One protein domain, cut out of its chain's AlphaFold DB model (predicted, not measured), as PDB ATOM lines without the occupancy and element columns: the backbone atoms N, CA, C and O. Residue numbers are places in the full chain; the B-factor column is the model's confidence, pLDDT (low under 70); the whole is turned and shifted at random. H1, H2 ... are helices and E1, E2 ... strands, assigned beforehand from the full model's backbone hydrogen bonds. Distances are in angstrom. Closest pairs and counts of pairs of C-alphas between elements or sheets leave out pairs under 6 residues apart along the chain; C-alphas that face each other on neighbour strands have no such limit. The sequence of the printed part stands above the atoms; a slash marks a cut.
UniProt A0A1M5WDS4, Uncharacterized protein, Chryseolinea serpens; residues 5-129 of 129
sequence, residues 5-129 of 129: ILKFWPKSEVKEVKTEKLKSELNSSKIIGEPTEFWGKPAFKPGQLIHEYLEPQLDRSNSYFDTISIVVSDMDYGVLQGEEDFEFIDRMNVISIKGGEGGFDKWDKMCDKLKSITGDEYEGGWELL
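This is residues 5 to 129 of the 129 residues of an uncharacterized protein of Chryseolinea serpens (UniProt A0A1M5WDS4). A strongly twisted antiparallel sheet, E4 - E5 - E1 - E6, has H1 and H3 over one face, and its long hairpin E4 E5 bends sharply so that its far part folds over E1 and E6, away from H3. A small two-stranded hairpin, E2 E3, lies beside the first part of E4, and a long stretch with no named element, residues 47 to 63, runs along the outside to the short H2. The printed part has 125 residues with three named helices and six named strands, in the order E1 H1 E2 E3 H2 E4 E5 H3 E6; the class is mixed, helices and strands. It is compact, with a radius of gyration of the C-alphas of 13.6 A and spans of 37 by 33 by 29 A.

E1, residues 5 to 10, begins at C-alpha 5 (46.878, 6.080, 0.811) and is 16.5 A long. H1, residues 19 to 28, is 14.0 A long. E2, residues 32 to 38, and E3, residues 41 to 46, follow, then H2, residues 64 to 67. E4, residues 69 to 81, is 23.6 A long and bends by 109 degrees at residue 74. E5, residues 86 to 100, is 19.1 A long and bends by 127 degrees at residue 90. H3, residues 108 to 118, is 15.3 A long. E6, residues 122 to 128, is 20.2 A long and ends at C-alpha 128 (50.301, 0.687, 1.966).

In the larger sheet, N 7 and O 125 of E1 and E6 are 2.9 A apart, N 8 and O 95 of E1 and E5 2.8 A, and N 71 and O 96 of the hairpin E4 and E5 2.8 A, each within hydrogen-bond range. The closest C-alphas of E4 and E6, Val 79 and Gly 125, are 5.8 A apart. H3 is on the sheet at a height of 8.6 A, over E1 and E6. E5, H3 and E6 form a split strand-helix-strand unit, with E1 between its strands and a right-handed crossover. H1, on the same face, has a height of 10.2 A and runs across the strands; these helices and the sheet make two layers. H1 and H3 touch at a steep tilt of 60 degrees, opposite ways, closest at the C-alphas of Leu 22 and Ile 117, 6.6 A. In the hairpin E2 and E3, N 36 and O 43 are 2.8 A apart; the closest C-alphas of E3 and E4, Ala 43 and Val 71, are 4.7 A apart. H2 only grazes the larger sheet. In H1 and H3 every O i to N i+4 pair is within hydrogen-bond range; H2 is too short for one.

The farthest C-alphas, Ser 28 and Glu 84, are 40.3 A apart. The printed part has no cut. The link from E3 to H2 is long, with 17 residues. The mean pLDDT of the printed part is 90.5; residues 82 to 83, 100 to 103 and 129 are under 70.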
ATOM      1  N   ILE A   5      47.444   4.894   0.185       87.38
ATOM      2  CA  ILE A   5      46.878   6.080   0.811       87.38
ATOM      3  C   ILE A   5      47.946   7.159   0.877       87.38
ATOM      4  O   ILE A   5      48.952   6.983   1.557       87.38
ATOM      5  N   LEU A   6      47.671   8.309   0.264       90.88
ATOM      6  CA  LEU A   6      48.422   9.533   0.531       90.88
ATOM      7  C   LEU A   6      47.685  10.330   1.604       90.88
ATOM      8  O   LEU A   6      46.535  10.732   1.393       90.88
ATOM      9  N   LYS A   7      48.317  10.545   2.757       92.88
ATOM     10  CA  LYS A   7      47.751  11.337   3.859       92.88
ATOM     11  C   LYS A   7      48.447  12.681   3.967       92.88
ATOM     12  O   LYS A   7      49.616  12.798   3.623       92.88
ATOM     13  N   PHE A   8      47.723  13.658   4.498       95.38
ATOM     14  CA  PHE A   8      48.212  14.979   4.859       95.38
ATOM     15  C   PHE A   8      47.742  15.336   6.263       95.38
ATOM     16  O   PHE A   8      46.539  15.286   6.533       95.38
ATOM     17  N   TRP A   9      48.659  15.724   7.143       96.50
ATOM     18  CA  TRP A   9      48.355  16.073   8.531       96.50
ATOM     19  C   TRP A   9      49.190  17.267   9.014       96.50
ATOM     20  O   TRP A   9      50.296  17.484   8.515       96.50
ATOM     21  N   PRO A  10      48.704  18.042  10.002       96.44
ATOM     22  CA  PRO A  10      49.511  19.064  10.655       96.44
ATOM     23  C   PRO A  10      50.752  18.463  11.330       96.44
ATOM     24  O   PRO A  10      50.652  17.502  12.100       96.44
ATOM     25  N   LYS A  11      51.926  19.054  11.090       94.50
ATOM     26  CA  LYS A  11      53.208  18.623  11.676       94.50
ATOM     27  C   LYS A  11      53.167  18.636  13.201       94.50
ATOM     28  O   LYS A  11      53.589  17.684  13.858       94.50
ATOM     29  N   SER A  12      52.621  19.707  13.763       93.88
ATOM     30  CA  SER A  12      52.444  19.881  15.204       93.88
ATOM     31  C   SER A  12      51.021  19.543  15.637       93.88
ATOM     32  O   SER A  12      50.085  19.599  14.842       93.88
ATOM     33  N   GLU A  13      50.853  19.203  16.914       93.31
ATOM     34  CA  GLU A  13      49.526  19.005  17.494       93.31
ATOM     35  C   GLU A  13      48.708  20.304  17.411       93.31
ATOM     36  O   GLU A  13      49.157  21.372  17.833       93.31
ATOM     37  N   VAL A  14      47.489  20.197  16.883       93.31
ATOM     38  CA  VAL A  14      46.513  21.288  16.815       93.31
ATOM     39  C   VAL A  14      45.243  20.864  17.545       93.31
ATOM     40  O   VAL A  14      44.891  19.688  17.545       93.31
ATOM     41  N   LYS A  15      44.561  21.820  18.186       89.75
ATOM     42  CA  LYS A  15      43.358  21.560  19.003       89.75
ATOM     43  C   LYS A  15      42.052  21.999  18.344       89.75
ATOM     44  O   LYS A  15      40.978  21.665  18.832       89.75
ATOM     45  N   GLU A  16      42.142  22.798  17.286       94.81
ATOM     46  CA  GLU A  16      40.982  23.337  16.582       94.81
ATOM     47  C   GLU A  16      40.652  22.476  15.362       94.81
ATOM     48  O   GLU A  16      41.517  22.230  14.518       94.81
ATOM     49  N   VAL A  17      39.385  22.070  15.245       95.94
ATOM     50  CA  VAL A  17      38.856  21.379  14.066       95.94
ATOM     51  C   VAL A  17      38.487  22.414  12.999       95.94
ATOM     52  O   VAL A  17      37.622  23.263  13.202       95.94
ATOM     53  N   LYS A  18      39.145  22.330  11.845       96.50
ATOM     54  CA  LYS A  18      39.054  23.250  10.699       96.50
ATOM     55  C   LYS A  18      38.528  22.552   9.436       96.50
ATOM     56  O   LYS A  18      38.689  23.067   8.330       96.50
ATOM     57  N   THR A  19      37.904  21.383   9.563       94.69
ATOM     58  CA  THR A  19      37.492  20.541   8.425       94.69
ATOM     59  C   THR A  19      36.423  21.161   7.541       94.69
ATOM     60  O   THR A  19      36.508  21.033   6.326       94.69
ATOM     61  N   GLU A  20      35.463  21.895   8.100       96.25
ATOM     62  CA  GLU A  20      34.472  22.622   7.295       96.25
ATOM     63  C   GLU A  20      35.130  23.725   6.453       96.25
ATOM     64  O   GLU A  20      34.827  23.875   5.267       96.25
ATOM     65  N   LYS A  21      36.115  24.434   7.025       96.50
ATOM     66  CA  LYS A  21      36.926  25.418   6.295       96.50
ATOM     67  C   LYS A  21      37.741  24.744   5.190       96.50
ATOM     68  O   LYS A  21      37.750  25.229   4.064       96.50
ATOM     69  N   LEU A  22      38.375  23.609   5.492       96.94
ATOM     70  CA  LEU A  22      39.103  22.801   4.510       96.94
ATOM     71  C   LEU A  22      38.196  22.367   3.358       96.94
ATOM     72  O   LEU A  22      38.517  22.645   2.208       96.94
ATOM     73  N   LYS A  23      37.043  21.753   3.639       97.19
ATOM     74  CA  LYS A  23      36.082  21.336   2.605       97.19
ATOM     75  C   LYS A  23      35.648  22.522   1.745       97.19
ATOM     76  O   LYS A  23      35.651  22.418   0.521       97.19
ATOM     77  N   SER A  24      35.319  23.657   2.364       96.94
ATOM     78  CA  SER A  24      34.900  24.860   1.641       96.94
ATOM     79  C   SER A  24      36.000  25.394   0.717       96.94
ATOM     80  O   SER A  24      35.757  25.584  -0.474       96.94
ATOM     81  N   GLU A  25      37.221  25.576   1.220       97.62
ATOM     82  CA  GLU A  25      38.332  26.149   0.453       97.62
ATOM     83  C   GLU A  25      38.868  25.199  -0.624       97.62
ATOM     84  O   GLU A  25      39.187  25.634  -1.735       97.62
ATOM     85  N   LEU A  26      38.943  23.896  -0.333       97.06
ATOM     86  CA  LEU A  26      39.343  22.881  -1.309       97.06
ATOM     87  C   LEU A  26      38.324  22.775  -2.450       97.06
ATOM     88  O   LEU A  26      38.726  22.590  -3.600       97.06
ATOM     89  N   ASN A  27      37.028  22.923  -2.157       96.94
ATOM     90  CA  ASN A  27      35.976  22.927  -3.174       96.94
ATOM     91  C   ASN A  27      36.044  24.204  -4.027       96.94
ATOM     92  O   ASN A  27      36.111  24.131  -5.253       96.94
ATOM     93  N   SER A  28      36.154  25.377  -3.391       96.56
ATOM     94  CA  SER A  28      36.351  26.668  -4.076       96.56
ATOM     95  C   SER A  28      37.592  26.670  -4.977       96.56
ATOM     96  O   SER A  28      37.579  27.244  -6.065       96.56
ATOM     97  N   SER A  29      38.651  25.975  -4.557       95.94
ATOM     98  CA  SER A  29      39.899  25.811  -5.316       95.94
ATOM     99  C   SER A  29      39.848  24.673  -6.342       95.94
ATOM    100  O   SER A  29      40.859  24.391  -6.980       95.94
ATOM    101  N   LYS A  30      38.699  24.002  -6.502       96.56
ATOM    102  CA  LYS A  30      38.485  22.866  -7.414       96.56
ATOM    103  C   LYS A  30      39.472  21.709  -7.213       96.56
ATOM    104  O   LYS A  30      39.809  21.013  -8.173       96.56
ATOM    105  N   ILE A  31      39.943  21.508  -5.982       95.75
ATOM    106  CA  ILE A  31      40.816  20.388  -5.593       95.75
ATOM    107  C   ILE A  31      39.967  19.163  -5.264       95.75
ATOM    108  O   ILE A  31      40.284  18.055  -5.690       95.75
ATOM    109  N   ILE A  32      38.852  19.377  -4.566       96.88
ATOM    110  CA  ILE A  32      37.788  18.383  -4.405       96.88
ATOM    111  C   ILE A  32      36.625  18.722  -5.338       96.88
ATOM    112  O   ILE A  32      36.449  19.877  -5.730       96.88
ATOM    113  N   GLY A  33      35.875  17.700  -5.734       95.44
ATOM    114  CA  GLY A  33      34.709  17.806  -6.600       95.44
ATOM    115  C   GLY A  33      33.423  17.420  -5.878       95.44
ATOM    116  O   GLY A  33      33.202  17.767  -4.719       95.44
ATOM    117  N   GLU A  34      32.559  16.695  -6.587       94.62
ATOM    118  CA  GLU A  34      31.269  16.259  -6.058       94.62
ATOM    119  C   GLU A  34      31.431  15.372  -4.811       94.62
ATOM    120  O   GLU A  34      32.337  14.526  -4.778       94.62
ATOM    121  N   PRO A  35      30.537  15.512  -3.812       95.88
ATOM    122  CA  PRO A  35      30.446  14.564  -2.713       95.88
ATOM    123  C   PRO A  35      30.231  13.141  -3.228       95.88
ATOM    124  O   PRO A  35      29.504  12.899  -4.192       95.88
ATOM    125  N   THR A  36      30.862  12.189  -2.562       94.50
ATOM    126  CA  THR A  36      30.742  10.760  -2.831       94.50
ATOM    127  C   THR A  36      30.889   9.985  -1.523       94.50
ATOM    128  O   THR A  36      30.852  10.562  -0.433       94.50
ATOM    129  N   GLU A  37      31.043   8.675  -1.625       91.38
ATOM    130  CA  GLU A  37      31.239   7.796  -0.487       91.38
ATOM    131  C   GLU A  37      32.434   6.883  -0.747       91.38
ATOM    132  O   GLU A  37      32.579   6.326  -1.833       91.38
ATOM    133  N   PHE A  38      33.279   6.715   0.266       86.94
ATOM    134  CA  PHE A  38      34.341   5.721   0.263       86.94
ATOM    135  C   PHE A  38      34.168   4.832   1.494       86.94
ATOM    136  O   PHE A  38      34.319   5.299   2.623       86.94
ATOM    137  N   TRP A  39      33.812   3.560   1.281       85.31
ATOM    138  CA  TRP A  39      33.601   2.572   2.349       85.31
ATOM    139  C   TRP A  39      32.602   3.035   3.433       85.31
ATOM    140  O   TRP A  39      32.877   2.942   4.629       85.31
ATOM    141  N   GLY A  40      31.447   3.578   3.032       84.50
ATOM    142  CA  GLY A  40      30.423   4.056   3.973       84.50
ATOM    143  C   GLY A  40      30.753   5.383   4.665       84.50
ATOM    144  O   GLY A  40      30.003   5.812   5.542       84.50
ATOM    145  N   LYS A  41      31.874   6.034   4.317       87.44
ATOM    146  CA  LYS A  41      32.279   7.335   4.870       87.44
ATOM    147  C   LYS A  41      32.142   8.451   3.828       87.44
ATOM    148  O   LYS A  41      32.450   8.217   2.657       87.44
ATOM    149  N   PRO A  42      31.755   9.674   4.243       93.62
ATOM    150  CA  PRO A  42      31.730  10.831   3.356       93.62
ATOM    151  C   PRO A  42      33.099  11.085   2.724       93.62
ATOM    152  O   PRO A  42      34.113  11.175   3.419       93.62
ATOM    153  N   ALA A  43      33.108  11.233   1.406       95.62
ATOM    154  CA  ALA A  43      34.297  11.521   0.623       95.62
ATOM    155  C   ALA A  43      33.957  12.502  -0.505       95.62
ATOM    156  O   ALA A  43      32.813  12.931  -0.669       95.62
ATOM    157  N   PHE A  44      34.955  12.844  -1.307       97.12
ATOM    158  CA  PHE A  44      34.809  13.676  -2.490       97.12
ATOM    159  C   PHE A  44      35.545  13.046  -3.663       97.12
ATOM    160  O   PHE A  44      36.634  12.490  -3.502       97.12
ATOM    161  N   LYS A  45      34.979  13.182  -4.862       95.25
ATOM    162  CA  LYS A  45      35.729  12.918  -6.093       95.25
ATOM    163  C   LYS A  45      36.872  13.932  -6.236       95.25
ATOM    164  O   LYS A  45      36.761  15.049  -5.715       95.25
ATOM    165  N   PRO A  46      37.942  13.616  -6.976       94.12
ATOM    166  CA  PRO A  46      38.955  14.605  -7.308       94.12
ATOM    167  C   PRO A  46      38.392  15.729  -8.172       94.12
ATOM    168  O   PRO A  46      37.736  15.505  -9.196       94.12
ATOM    169  N   GLY A  47      38.698  16.957  -7.766       95.19
ATOM    170  CA  GLY A  47      38.353  18.155  -8.511       95.19
ATOM    171  C   GLY A  47      39.187  18.316  -9.786       95.19
ATOM    172  O   GLY A  47      40.096  17.541 -10.090       95.19
ATOM    173  N   GLN A  48      38.862  19.341 -10.572       93.25
ATOM    174  CA  GLN A  48      39.526  19.598 -11.856       93.25
ATOM    175  C   GLN A  48      41.013  19.939 -11.697       93.25
ATOM    176  O   GLN A  48      41.805  19.585 -12.566       93.25
ATOM    177  N   LEU A  49      41.394  20.587 -10.594       94.88
ATOM    178  CA  LEU A  49      42.737  21.134 -10.396       94.88
ATOM    179  C   LEU A  49      43.619  20.294  -9.467       94.88
ATOM    180  O   LEU A  49      44.753  20.679  -9.226       94.88
ATOM    181  N   ILE A  50      43.161  19.136  -8.968       92.38
ATOM    182  CA  ILE A  50      43.965  18.306  -8.044       92.38
ATOM    183  C   ILE A  50      45.355  17.957  -8.602       92.38
ATOM    184  O   ILE A  50      46.340  17.964  -7.869       92.38
ATOM    185  N   HIS A  51      45.434  17.704  -9.909       90.75
ATOM    186  CA  HIS A  51      46.652  17.324 -10.621       90.75
ATOM    187  C   HIS A  51      47.733  18.420 -10.603       90.75
ATOM    188  O   HIS A  51      48.896  18.140 -10.868       90.75
ATOM    189  N   GLU A  52      47.376  19.664 -10.269       92.88
ATOM    190  CA  GLU A  52      48.331  20.767 -10.126       92.88
ATOM    191  C   GLU A  52      49.049  20.761  -8.765       92.88
ATOM    192  O   GLU A  52      50.113  21.375  -8.639       92.88
ATOM    193  N   TYR A  53      48.483  20.069  -7.766       93.12
ATOM    194  CA  TYR A  53      48.951  20.038  -6.371       93.12
ATOM    195  C   TYR A  53      49.736  18.772  -6.009       93.12
ATOM    196  O   TYR A  53      50.251  18.676  -4.896       93.12
ATOM    197  N   LEU A  54      49.817  17.815  -6.931       91.12
ATOM    198  CA  LEU A  54      50.498  16.535  -6.763       91.12
ATOM    199  C   LEU A  54      51.480  16.343  -7.921       91.12
ATOM    200  O   LEU A  54      51.204  16.758  -9.048       91.12
ATOM    201  N   GLU A  55      52.623  15.729  -7.643       89.81
ATOM    202  CA  GLU A  55      53.639  15.418  -8.645       89.81
ATOM    203  C   GLU A  55      54.011  13.931  -8.610       89.81
ATOM    204  O   GLU A  55      54.012  13.347  -7.525       89.81
ATOM    205  N   PRO A  56      54.355  13.324  -9.765       88.19
ATOM    206  CA  PRO A  56      54.374  13.898 -11.115       88.19
ATOM    207  C   PRO A  56      53.003  14.388 -11.601       88.19
ATOM    208  O   PRO A  56      51.964  13.831 -11.257       88.19
ATOM    209  N   GLN A  57      53.005  15.459 -12.403       87.69
ATOM    210  CA  GLN A  57      51.773  15.980 -12.993       87.69
ATOM    211  C   GLN A  57      51.229  14.973 -14.007       87.69
ATOM    212  O   GLN A  57      51.815  14.754 -15.068       87.69
ATOM    213  N   LEU A  58      50.103  14.356 -13.664       85.69
ATOM    214  CA  LEU A  58      49.353  13.486 -14.559       85.69
ATOM    215  C   LEU A  58      48.335  14.317 -15.339       85.69
ATOM    216  O   LEU A  58      47.723  15.236 -14.793       85.69
ATOM    217  N   ASP A  59      48.120  13.970 -16.608       86.81
ATOM    218  CA  ASP A  59      47.025  14.549 -17.385       86.81
ATOM    219  C   ASP A  59      45.688  14.261 -16.687       86.81
ATOM    220  O   ASP A  59      45.466  13.152 -16.198       86.81
ATOM    221  N   ARG A  60      44.773  15.237 -16.635       85.88
ATOM    222  CA  ARG A  60      43.484  15.063 -15.945       85.88
ATOM    223  C   ARG A  60      42.638  13.927 -16.531       85.88
ATOM    224  O   ARG A  60      41.797  13.392 -15.810       85.88
ATOM    225  N   SER A  61      42.844  13.560 -17.793       86.38
ATOM    226  CA  SER A  61      42.198  12.409 -18.438       86.38
ATOM    227  C   SER A  61      42.734  11.050 -17.972       86.38
ATOM    228  O   SER A  61      42.187  10.020 -18.357       86.38
ATOM    229  N   ASN A  62      43.781  11.023 -17.141       87.31
ATOM    230  CA  ASN A  62      44.308   9.791 -16.575       87.31
ATOM    231  C   ASN A  62      43.252   9.110 -15.686       87.31
ATOM    232  O   ASN A  62      42.728   9.719 -14.748       87.31
ATOM    233  N   SER A  63      42.984   7.829 -15.962       86.50
ATOM    234  CA  SER A  63      41.996   7.004 -15.253       86.50
ATOM    235  C   SER A  63      42.285   6.850 -13.762       86.50
ATOM    236  O   SER A  63      41.379   6.532 -13.001       86.50
ATOM    237  N   TYR A  64      43.517   7.111 -13.320       85.31
ATOM    238  CA  TYR A  64      43.871   7.201 -11.905       85.31
ATOM    239  C   TYR A  64      42.950   8.162 -11.134       85.31
ATOM    240  O   TYR A  64      42.550   7.893 -10.004       85.31
ATOM    241  N   PHE A  65      42.543   9.282 -11.739       87.81
ATOM    242  CA  PHE A  65      41.626  10.209 -11.072       87.81
ATOM    243  C   PHE A  65      40.207   9.646 -10.916       87.81
ATOM    244  O   PHE A  65      39.437  10.164 -10.114       87.81
ATOM    245  N   ASP A  66      39.845   8.589 -11.633       87.50
ATOM    246  CA  ASP A  66      38.551   7.929 -11.459       87.50
ATOM    247  C   ASP A  66      38.587   6.881 -10.338       87.50
ATOM    248  O   ASP A  66      37.534   6.460  -9.858       87.50
ATOM    249  N   THR A  67      39.783   6.476  -9.892       87.12
ATOM    250  CA  THR A  67      39.957   5.487  -8.819       87.12
ATOM    251  C   THR A  67      40.112   6.127  -7.446       87.12
ATOM    252  O   THR A  67      39.844   5.471  -6.439       87.12
ATOM    253  N   ILE A  68      40.505   7.406  -7.381       90.19
ATOM    254  CA  ILE A  68      40.765   8.057  -6.099       90.19
ATOM    255  C   ILE A  68      39.532   8.691  -5.450       90.19
ATOM    256  O   ILE A  68      38.657   9.258  -6.102       90.19
ATOM    257  N   SER A  69      39.513   8.668  -4.121       93.25
ATOM    258  CA  SER A  69      38.553   9.381  -3.273       93.25
ATOM    259  C   SER A  69      39.286  10.240  -2.252       93.25
ATOM    260  O   SER A  69      40.254   9.793  -1.642       93.25
ATOM    261  N   ILE A  70      38.819  11.467  -2.033       95.00
ATOM    262  CA  ILE A  70      39.418  12.405  -1.079       95.00
ATOM    263  C   ILE A  70      38.546  12.467   0.168       95.00
ATOM    264  O   ILE A  70      37.360  12.782   0.092       95.00
ATOM    265  N   VAL A  71      39.135  12.195   1.324       95.69
ATOM    266  CA  VAL A  71      38.469  12.232   2.628       95.69
ATOM    267  C   VAL A  71      39.067  13.368   3.447       95.69
ATOM    268  O   VAL A  71      40.286  13.509   3.506       95.69
ATOM    269  N   VAL A  72      38.210  14.166   4.081       96.31
ATOM    270  CA  VAL A  72      38.605  15.223   5.023       96.31
ATOM    271  C   VAL A  72      38.042  14.854   6.391       96.31
ATOM    272  O   VAL A  72      36.822  14.841   6.566       96.31
ATOM    273  N   SER A  73      38.929  14.547   7.336       95.88
ATOM    274  CA  SER A  73      38.600  13.989   8.649       95.88
ATOM    275  C   SER A  73      38.948  14.958   9.773       95.88
ATOM    276  O   SER A  73      40.027  15.557   9.780       95.88
ATOM    277  N   ASP A  74      38.050  15.073  10.754       96.00
ATOM    278  CA  ASP A  74      38.277  15.898  11.949       96.00
ATOM    279  C   ASP A  74      39.474  15.383  12.741       96.00
ATOM    280  O   ASP A  74      40.315  16.172  13.165       96.00
ATOM    281  N   MET A  75      39.557  14.060  12.882       94.50
ATOM    282  CA  MET A  75      40.634  13.338  13.540       94.50
ATOM    283  C   MET A  75      40.919  12.043  12.781       94.50
ATOM    284  O   MET A  75      39.997  11.315  12.408       94.50
ATOM    285  N   ASP A  76      42.195  11.790  12.530       94.00
ATOM    286  CA  ASP A  76      42.736  10.577  11.917       94.00
ATOM    287  C   ASP A  76      44.237  10.510  12.271       94.00
ATOM    288  O   ASP A  76      44.714  11.304  13.077       94.00
ATOM    289  N   TYR A  77      45.008   9.603  11.684       92.06
ATOM    290  CA  TYR A  77      46.450   9.501  11.930       92.06
ATOM    291  C   TYR A  77      47.302  10.070  10.786       92.06
ATOM    292  O   TYR A  77      46.933   9.974   9.612       92.06
ATOM    293  N   GLY A  78      48.462  10.629  11.125       90.81
ATOM    294  CA  GLY A  78      49.590  10.841  10.220       90.81
ATOM    295  C   GLY A  78      50.512   9.622  10.168       90.81
ATOM    296  O   GLY A  78      50.421   8.748  11.031       90.81
ATOM    297  N   VAL A  79      51.381   9.569   9.158       88.50
ATOM    298  CA  VAL A  79      52.295   8.443   8.909       88.50
ATOM    299  C   VAL A  79      53.728   8.955   8.891       88.50
ATOM    300  O   VAL A  79      54.118   9.683   7.983       88.50
ATOM    301  N   LEU A  80      54.521   8.578   9.882       85.12
ATOM    302  CA  LEU A  80      55.936   8.918   9.962       85.12
ATOM    303  C   LEU A  80      56.775   7.708   9.553       85.12
ATOM    304  O   LEU A  80      56.461   6.571   9.901       85.12
ATOM    305  N   GLN A  81      57.852   7.954   8.812       75.25
ATOM    306  CA  GLN A  81      58.837   6.921   8.512       75.25
ATOM    307  C   GLN A  81      59.793   6.798   9.707       75.25
ATOM    308  O   GLN A  81      60.636   7.673   9.907       75.25
ATOM    309  N   GLY A  82      59.630   5.751  10.518       67.62
ATOM    310  CA  GLY A  82      60.540   5.419  11.615       67.62
ATOM    311  C   GLY A  82      61.800   4.692  11.127       67.62
ATOM    312  O   GLY A  82      61.932   4.370   9.945       67.62
ATOM    313  N   GLU A  83      62.746   4.439  12.039       65.69
ATOM    314  CA  GLU A  83      64.027   3.782  11.714       65.69
ATOM    315  C   GLU A  83      63.865   2.325  11.242       65.69
ATOM    316  O   GLU A  83      64.654   1.866  10.416       65.69
ATOM    317  N   GLU A  84      62.843   1.614  11.729       70.25
ATOM    318  CA  GLU A  84      62.588   0.205  11.384       70.25
ATOM    319  C   GLU A  84      61.175  -0.048  10.822       70.25
ATOM    320  O   GLU A  84      61.004  -0.984  10.046       70.25
ATOM    321  N   ASP A  85      60.188   0.800  11.143       75.31
ATOM    322  CA  ASP A  85      58.777   0.638  10.761       75.31
ATOM    323  C   ASP A  85      58.052   1.994  10.619       75.31
ATOM    324  O   ASP A  85      58.584   3.047  10.980       75.31
ATOM    325  N   PHE A  86      56.819   1.980  10.097       80.94
ATOM    326  CA  PHE A  86      55.946   3.159  10.093       80.94
ATOM    327  C   PHE A  86      55.428   3.473  11.501       80.94
ATOM    328  O   PHE A  86      54.891   2.602  12.188       80.94
ATOM    329  N   GLU A  87      55.516   4.739  11.903       84.06
ATOM    330  CA  GLU A  87      54.911   5.241  13.134       84.06
ATOM    331  C   GLU A  87      53.633   6.024  12.816       84.06
ATOM    332  O   GLU A  87      53.614   6.912  11.961       84.06
ATOM    333  N   PHE A  88      52.554   5.714  13.533       89.38
ATOM    334  CA  PHE A  88      51.263   6.373  13.360       89.38
ATOM    335  C   PHE A  88      51.009   7.353  14.498       89.38
ATOM    336  O   PHE A  88      51.158   7.019  15.674       89.38
ATOM    337  N   ILE A  89      50.608   8.570  14.144       90.94
ATOM    338  CA  ILE A  89      50.408   9.663  15.099       90.94
ATOM    339  C   ILE A  89      49.024  10.275  14.943       90.94
ATOM    340  O   ILE A  89      48.687  10.776  13.876       90.94
ATOM    341  N   ASP A  90      48.237  10.310  16.014       94.38
ATOM    342  CA  ASP A  90      46.923  10.952  15.978       94.38
ATOM    343  C   ASP A  90      47.047  12.449  15.679       94.38
ATOM    344  O   ASP A  90      47.874  13.174  16.254       94.38
ATOM    345  N   ARG A  91      46.222  12.922  14.748       95.50
ATOM    346  CA  ARG A  91      46.214  14.294  14.253       95.50
ATOM    347  C   ARG A  91      44.802  14.754  13.928       95.50
ATOM    348  O   ARG A  91      43.947  13.996  13.480       95.50
ATOM    349  N   MET A  92      44.572  16.045  14.134       96.12
ATOM    350  CA  MET A  92      43.358  16.705  13.668       96.12
ATOM    351  C   MET A  92      43.528  17.220  12.240       96.12
ATOM    352  O   MET A  92      44.651  17.444  11.790       96.12
ATOM    353  N   ASN A  93      42.412  17.485  11.558       96.56
ATOM    354  CA  ASN A  93      42.382  18.133  10.242       96.56
ATOM    355  C   ASN A  93      43.171  17.360   9.177       96.56
ATOM    356  O   ASN A  93      43.986  17.943   8.456       96.56
ATOM    357  N   VAL A  94      42.939  16.051   9.106       96.38
ATOM    358  CA  VAL A  94      43.664  15.139   8.216       96.38
ATOM    359  C   VAL A  94      42.939  15.015   6.883       96.38
ATOM    360  O   VAL A  94      41.716  14.873   6.831       96.38
ATOM    361  N   ILE A  95      43.704  15.038   5.796       95.94
ATOM    362  CA  ILE A  95      43.208  14.801   4.442       95.94
ATOM    363  C   ILE A  95      43.815  13.493   3.953       95.94
ATOM    364  O   ILE A  95      45.007  13.263   4.118       95.94
ATOM    365  N   SER A  96      43.006  12.625   3.359       94.06
ATOM    366  CA  SER A  96      43.472  11.371   2.764       94.06
ATOM    367  C   SER A  96      43.009  11.253   1.324       94.06
ATOM    368  O   SER A  96      41.829  11.449   1.044       94.06
ATOM    369  N   ILE A  97      43.907  10.851   0.435       92.62
ATOM    370  CA  ILE A  97      43.591  10.401  -0.918       92.62
ATOM    371  C   ILE A  97      43.659   8.873  -0.903       92.62
ATOM    372  O   ILE A  97      44.720   8.300  -0.665       92.62
ATOM    373  N   LYS A  98      42.508   8.226  -1.079       90.44
ATOM    374  CA  LYS A  98      42.318   6.768  -1.068       90.44
ATOM    375  C   LYS A  98      42.204   6.237  -2.495       90.44
ATOM    376  O   LYS A  98      41.697   6.970  -3.335       90.44
ATOM    377  N   GLY A  99      42.572   4.976  -2.741       76.38
ATOM    378  CA  GLY A  99      42.294   4.273  -4.009       76.38
ATOM    379  C   GLY A  99      43.282   4.561  -5.148       76.38
ATOM    380  O   GLY A  99      42.902   4.515  -6.317       76.38
ATOM    381  N   GLY A 100      44.531   4.913  -4.823       66.62
ATOM    382  CA  GLY A 100      45.584   5.192  -5.806       66.62
ATOM    383  C   GLY A 100      46.624   4.072  -5.928       66.62
ATOM    384  O   GLY A 100      46.725   3.214  -5.061       66.62
ATOM    385  N   GLU A 101      47.435   4.123  -6.989       65.81
ATOM    386  CA  GLU A 101      48.581   3.237  -7.272       65.81
ATOM    387  C   GLU A 101      49.946   3.807  -6.812       65.81
ATOM    388  O   GLU A 101      50.980   3.498  -7.396       65.81
ATOM    389  N   GLY A 102      49.985   4.683  -5.797       65.06
ATOM    390  CA  GLY A 102      51.253   5.244  -5.288       65.06
ATOM    391  C   GLY A 102      51.970   6.178  -6.273       65.06
ATOM    392  O   GLY A 102      53.168   6.412  -6.158       65.06
ATOM    393  N   GLY A 103      51.244   6.700  -7.266       69.81
ATOM    394  CA  GLY A 103      51.819   7.422  -8.401       69.81
ATOM    395  C   GLY A 103      52.321   8.838  -8.115       69.81
ATOM    396  O   GLY A 103      52.903   9.423  -9.021       69.81
ATOM    397  N   PHE A 104      52.103   9.394  -6.917       83.38
ATOM    398  CA  PHE A 104      52.590  10.729  -6.548       83.38
ATOM    399  C   PHE A 104      53.699  10.642  -5.505       83.38
ATOM    400  O   PHE A 104      53.503  10.059  -4.453       83.38
ATOM    401  N   ASP A 105      54.850  11.248  -5.738       81.69
ATOM    402  CA  ASP A 105      55.980  11.224  -4.803       81.69
ATOM    403  C   ASP A 105      56.363  12.616  -4.283       81.69
ATOM    404  O   ASP A 105      57.193  12.722  -3.380       81.69
ATOM    405  N   LYS A 106      55.721  13.679  -4.790       87.31
ATOM    406  CA  LYS A 106      55.814  15.028  -4.213       87.31
ATOM    407  C   LYS A 106      54.455  15.696  -4.129       87.31
ATOM    408  O   LYS A 106      53.584  15.533  -4.982       87.31
ATOM    409  N   TRP A 107      54.282  16.476  -3.073       92.19
ATOM    410  CA  TRP A 107      53.001  17.082  -2.718       92.19
ATOM    411  C   TRP A 107      53.176  18.366  -1.903       92.19
ATOM    412  O   TRP A 107      52.264  18.787  -1.192       92.19
ATOM    413  N   ASP A 108      54.334  19.022  -2.023       94.44
ATOM    414  CA  ASP A 108      54.639  20.269  -1.314       94.44
ATOM    415  C   ASP A 108      53.581  21.343  -1.589       94.44
ATOM    416  O   ASP A 108      53.111  22.011  -0.673       94.44
ATOM    417  N   LYS A 109      53.100  21.428  -2.836       95.12
ATOM    418  CA  LYS A 109      52.018  22.344  -3.224       95.12
ATOM    419  C   LYS A 109      50.711  22.062  -2.488       95.12
ATOM    420  O   LYS A 109      49.996  23.002  -2.138       95.12
ATOM    421  N   MET A 110      50.377  20.789  -2.265       95.94
ATOM    422  CA  MET A 110      49.216  20.430  -1.454       95.94
ATOM    423  C   MET A 110      49.430  20.877  -0.004       95.94
ATOM    424  O   MET A 110      48.549  21.521   0.560       95.94
ATOM    425  N   CYS A 111      50.603  20.623   0.580       96.50
ATOM    426  CA  CYS A 111      50.931  21.077   1.936       96.50
ATOM    427  C   CYS A 111      50.852  22.607   2.073       96.50
ATOM    428  O   CYS A 111      50.214  23.102   3.003       96.50
ATOM    429  N   ASP A 112      51.416  23.359   1.126       97.25
ATOM    430  CA  ASP A 112      51.348  24.823   1.086       97.25
ATOM    431  C   ASP A 112      49.903  25.317   0.990       97.25
ATOM    432  O   ASP A 112      49.502  26.267   1.672       97.25
ATOM    433  N   LYS A 113      49.083  24.645   0.176       97.25
ATOM    434  CA  LYS A 113      47.661  24.964   0.061       97.25
ATOM    435  C   LYS A 113      46.932  24.726   1.378       97.25
ATOM    436  O   LYS A 113      46.199  25.611   1.818       97.25
ATOM    437  N   LEU A 114      47.144  23.586   2.026       97.38
ATOM    438  CA  LEU A 114      46.525  23.262   3.314       97.38
ATOM    439  C   LEU A 114      46.946  24.260   4.399       97.38
ATOM    440  O   LEU A 114      46.086  24.820   5.080       97.38
ATOM    441  N   LYS A 115      48.235  24.599   4.457       97.50
ATOM    442  CA  LYS A 115      48.766  25.654   5.324       97.50
ATOM    443  C   LYS A 115      48.128  27.011   5.059       97.50
ATOM    444  O   LYS A 115      47.775  27.706   6.005       97.50
ATOM    445  N   SER A 116      47.920  27.397   3.801       97.31
ATOM    446  CA  SER A 116      47.244  28.666   3.484       97.31
ATOM    447  C   SER A 116      45.792  28.709   3.983       97.31
ATOM    448  O   SER A 116      45.279  29.781   4.306       97.31
ATOM    449  N   ILE A 117      45.134  27.547   4.084       96.56
ATOM    450  CA  ILE A 117      43.754  27.427   4.561       96.56
ATOM    451  C   ILE A 117      43.709  27.447   6.090       96.56
ATOM    452  O   ILE A 117      42.892  28.166   6.675       96.56
ATOM    453  N   THR A 118      44.549  26.658   6.756       95.81
ATOM    454  CA  THR A 118      44.448  26.454   8.207       95.81
ATOM    455  C   THR A 118      45.373  27.356   9.017       95.81
ATOM    456  O   THR A 118      45.049  27.665  10.162       95.81
ATOM    457  N   GLY A 119      46.485  27.804   8.438       96.31
ATOM    458  CA  GLY A 119      47.591  28.467   9.130       96.31
ATOM    459  C   GLY A 119      48.594  27.510   9.786       96.31
ATOM    460  O   GLY A 119      49.522  27.986  10.430       96.31
ATOM    461  N   ASP A 120      48.425  26.193   9.634       96.56
ATOM    462  CA  ASP A 120      49.273  25.169  10.260       96.56
ATOM    463  C   ASP A 120      50.224  24.545   9.226       96.56
ATOM    464  O   ASP A 120      49.853  24.369   8.069       96.56
ATOM    465  N   GLU A 121      51.449  24.180   9.616       97.00
ATOM    466  CA  GLU A 121      52.355  23.451   8.718       97.00
ATOM    467  C   GLU A 121      51.847  22.027   8.491       97.00
ATOM    468  O   GLU A 121      51.645  21.294   9.459       97.00
ATOM    469  N   TYR A 122      51.708  21.616   7.231       96.19
ATOM    470  CA  TYR A 122      51.314  20.256   6.868       96.19
ATOM    471  C   TYR A 122      52.504  19.410   6.424       96.19
ATOM    472  O   TYR A 122      53.484  19.903   5.863       96.19
ATOM    473  N   GLU A 123      52.382  18.116   6.665       94.75
ATOM    474  CA  GLU A 123      53.223  17.061   6.119       94.75
ATOM    475  C   GLU A 123      52.343  16.058   5.392       94.75
ATOM    476  O   GLU A 123      51.150  15.957   5.689       94.75
ATOM    477  N   GLY A 124      52.923  15.336   4.438       91.88
ATOM    478  CA  GLY A 124      52.241  14.227   3.798       91.88
ATOM    479  C   GLY A 124      53.124  12.999   3.716       91.88
ATOM    480  O   GLY A 124      54.346  13.103   3.801       91.88
ATOM    481  N   GLY A 125      52.488  11.847   3.556       89.69
ATOM    482  CA  GLY A 125      53.164  10.560   3.534       89.69
ATOM    483  C   GLY A 125      52.258   9.440   3.053       89.69
ATOM    484  O   GLY A 125      51.028   9.565   3.049       89.69
ATOM    485  N   TRP A 126      52.903   8.359   2.625       86.50
ATOM    486  CA  TRP A 126      52.249   7.182   2.072       86.50
ATOM    487  C   TRP A 126      52.066   6.083   3.106       86.50
ATOM    488  O   TRP A 126      52.946   5.825   3.922       86.50
ATOM    489  N   GLU A 127      50.950   5.379   2.979       80.69
ATOM    490  CA  GLU A 127      50.675   4.109   3.637       80.69
ATOM    491  C   GLU A 127      50.231   3.088   2.584       80.69
ATOM    492  O   GLU A 127      49.483   3.415   1.655       80.69
ATOM    493  N   LEU A 128      50.716   1.857   2.734       75.75
ATOM    494  CA  LEU A 128      50.301   0.687   1.966       75.75
ATOM    495  C   LEU A 128      49.260  -0.088   2.780       75.75
ATOM    496  O   LEU A 128      49.568  -0.491   3.903       75.75
ATOM    497  N   LEU A 129      48.068  -0.309   2.217       66.56
ATOM    498  CA  LEU A 129      47.047  -1.211   2.769       66.56
ATOM    499  C   LEU A 129      47.089  -2.609   2.139       66.56
ATOM    500  O   LEU A 129      47.331  -2.717   0.907       66.56
TER     501      LEU A 129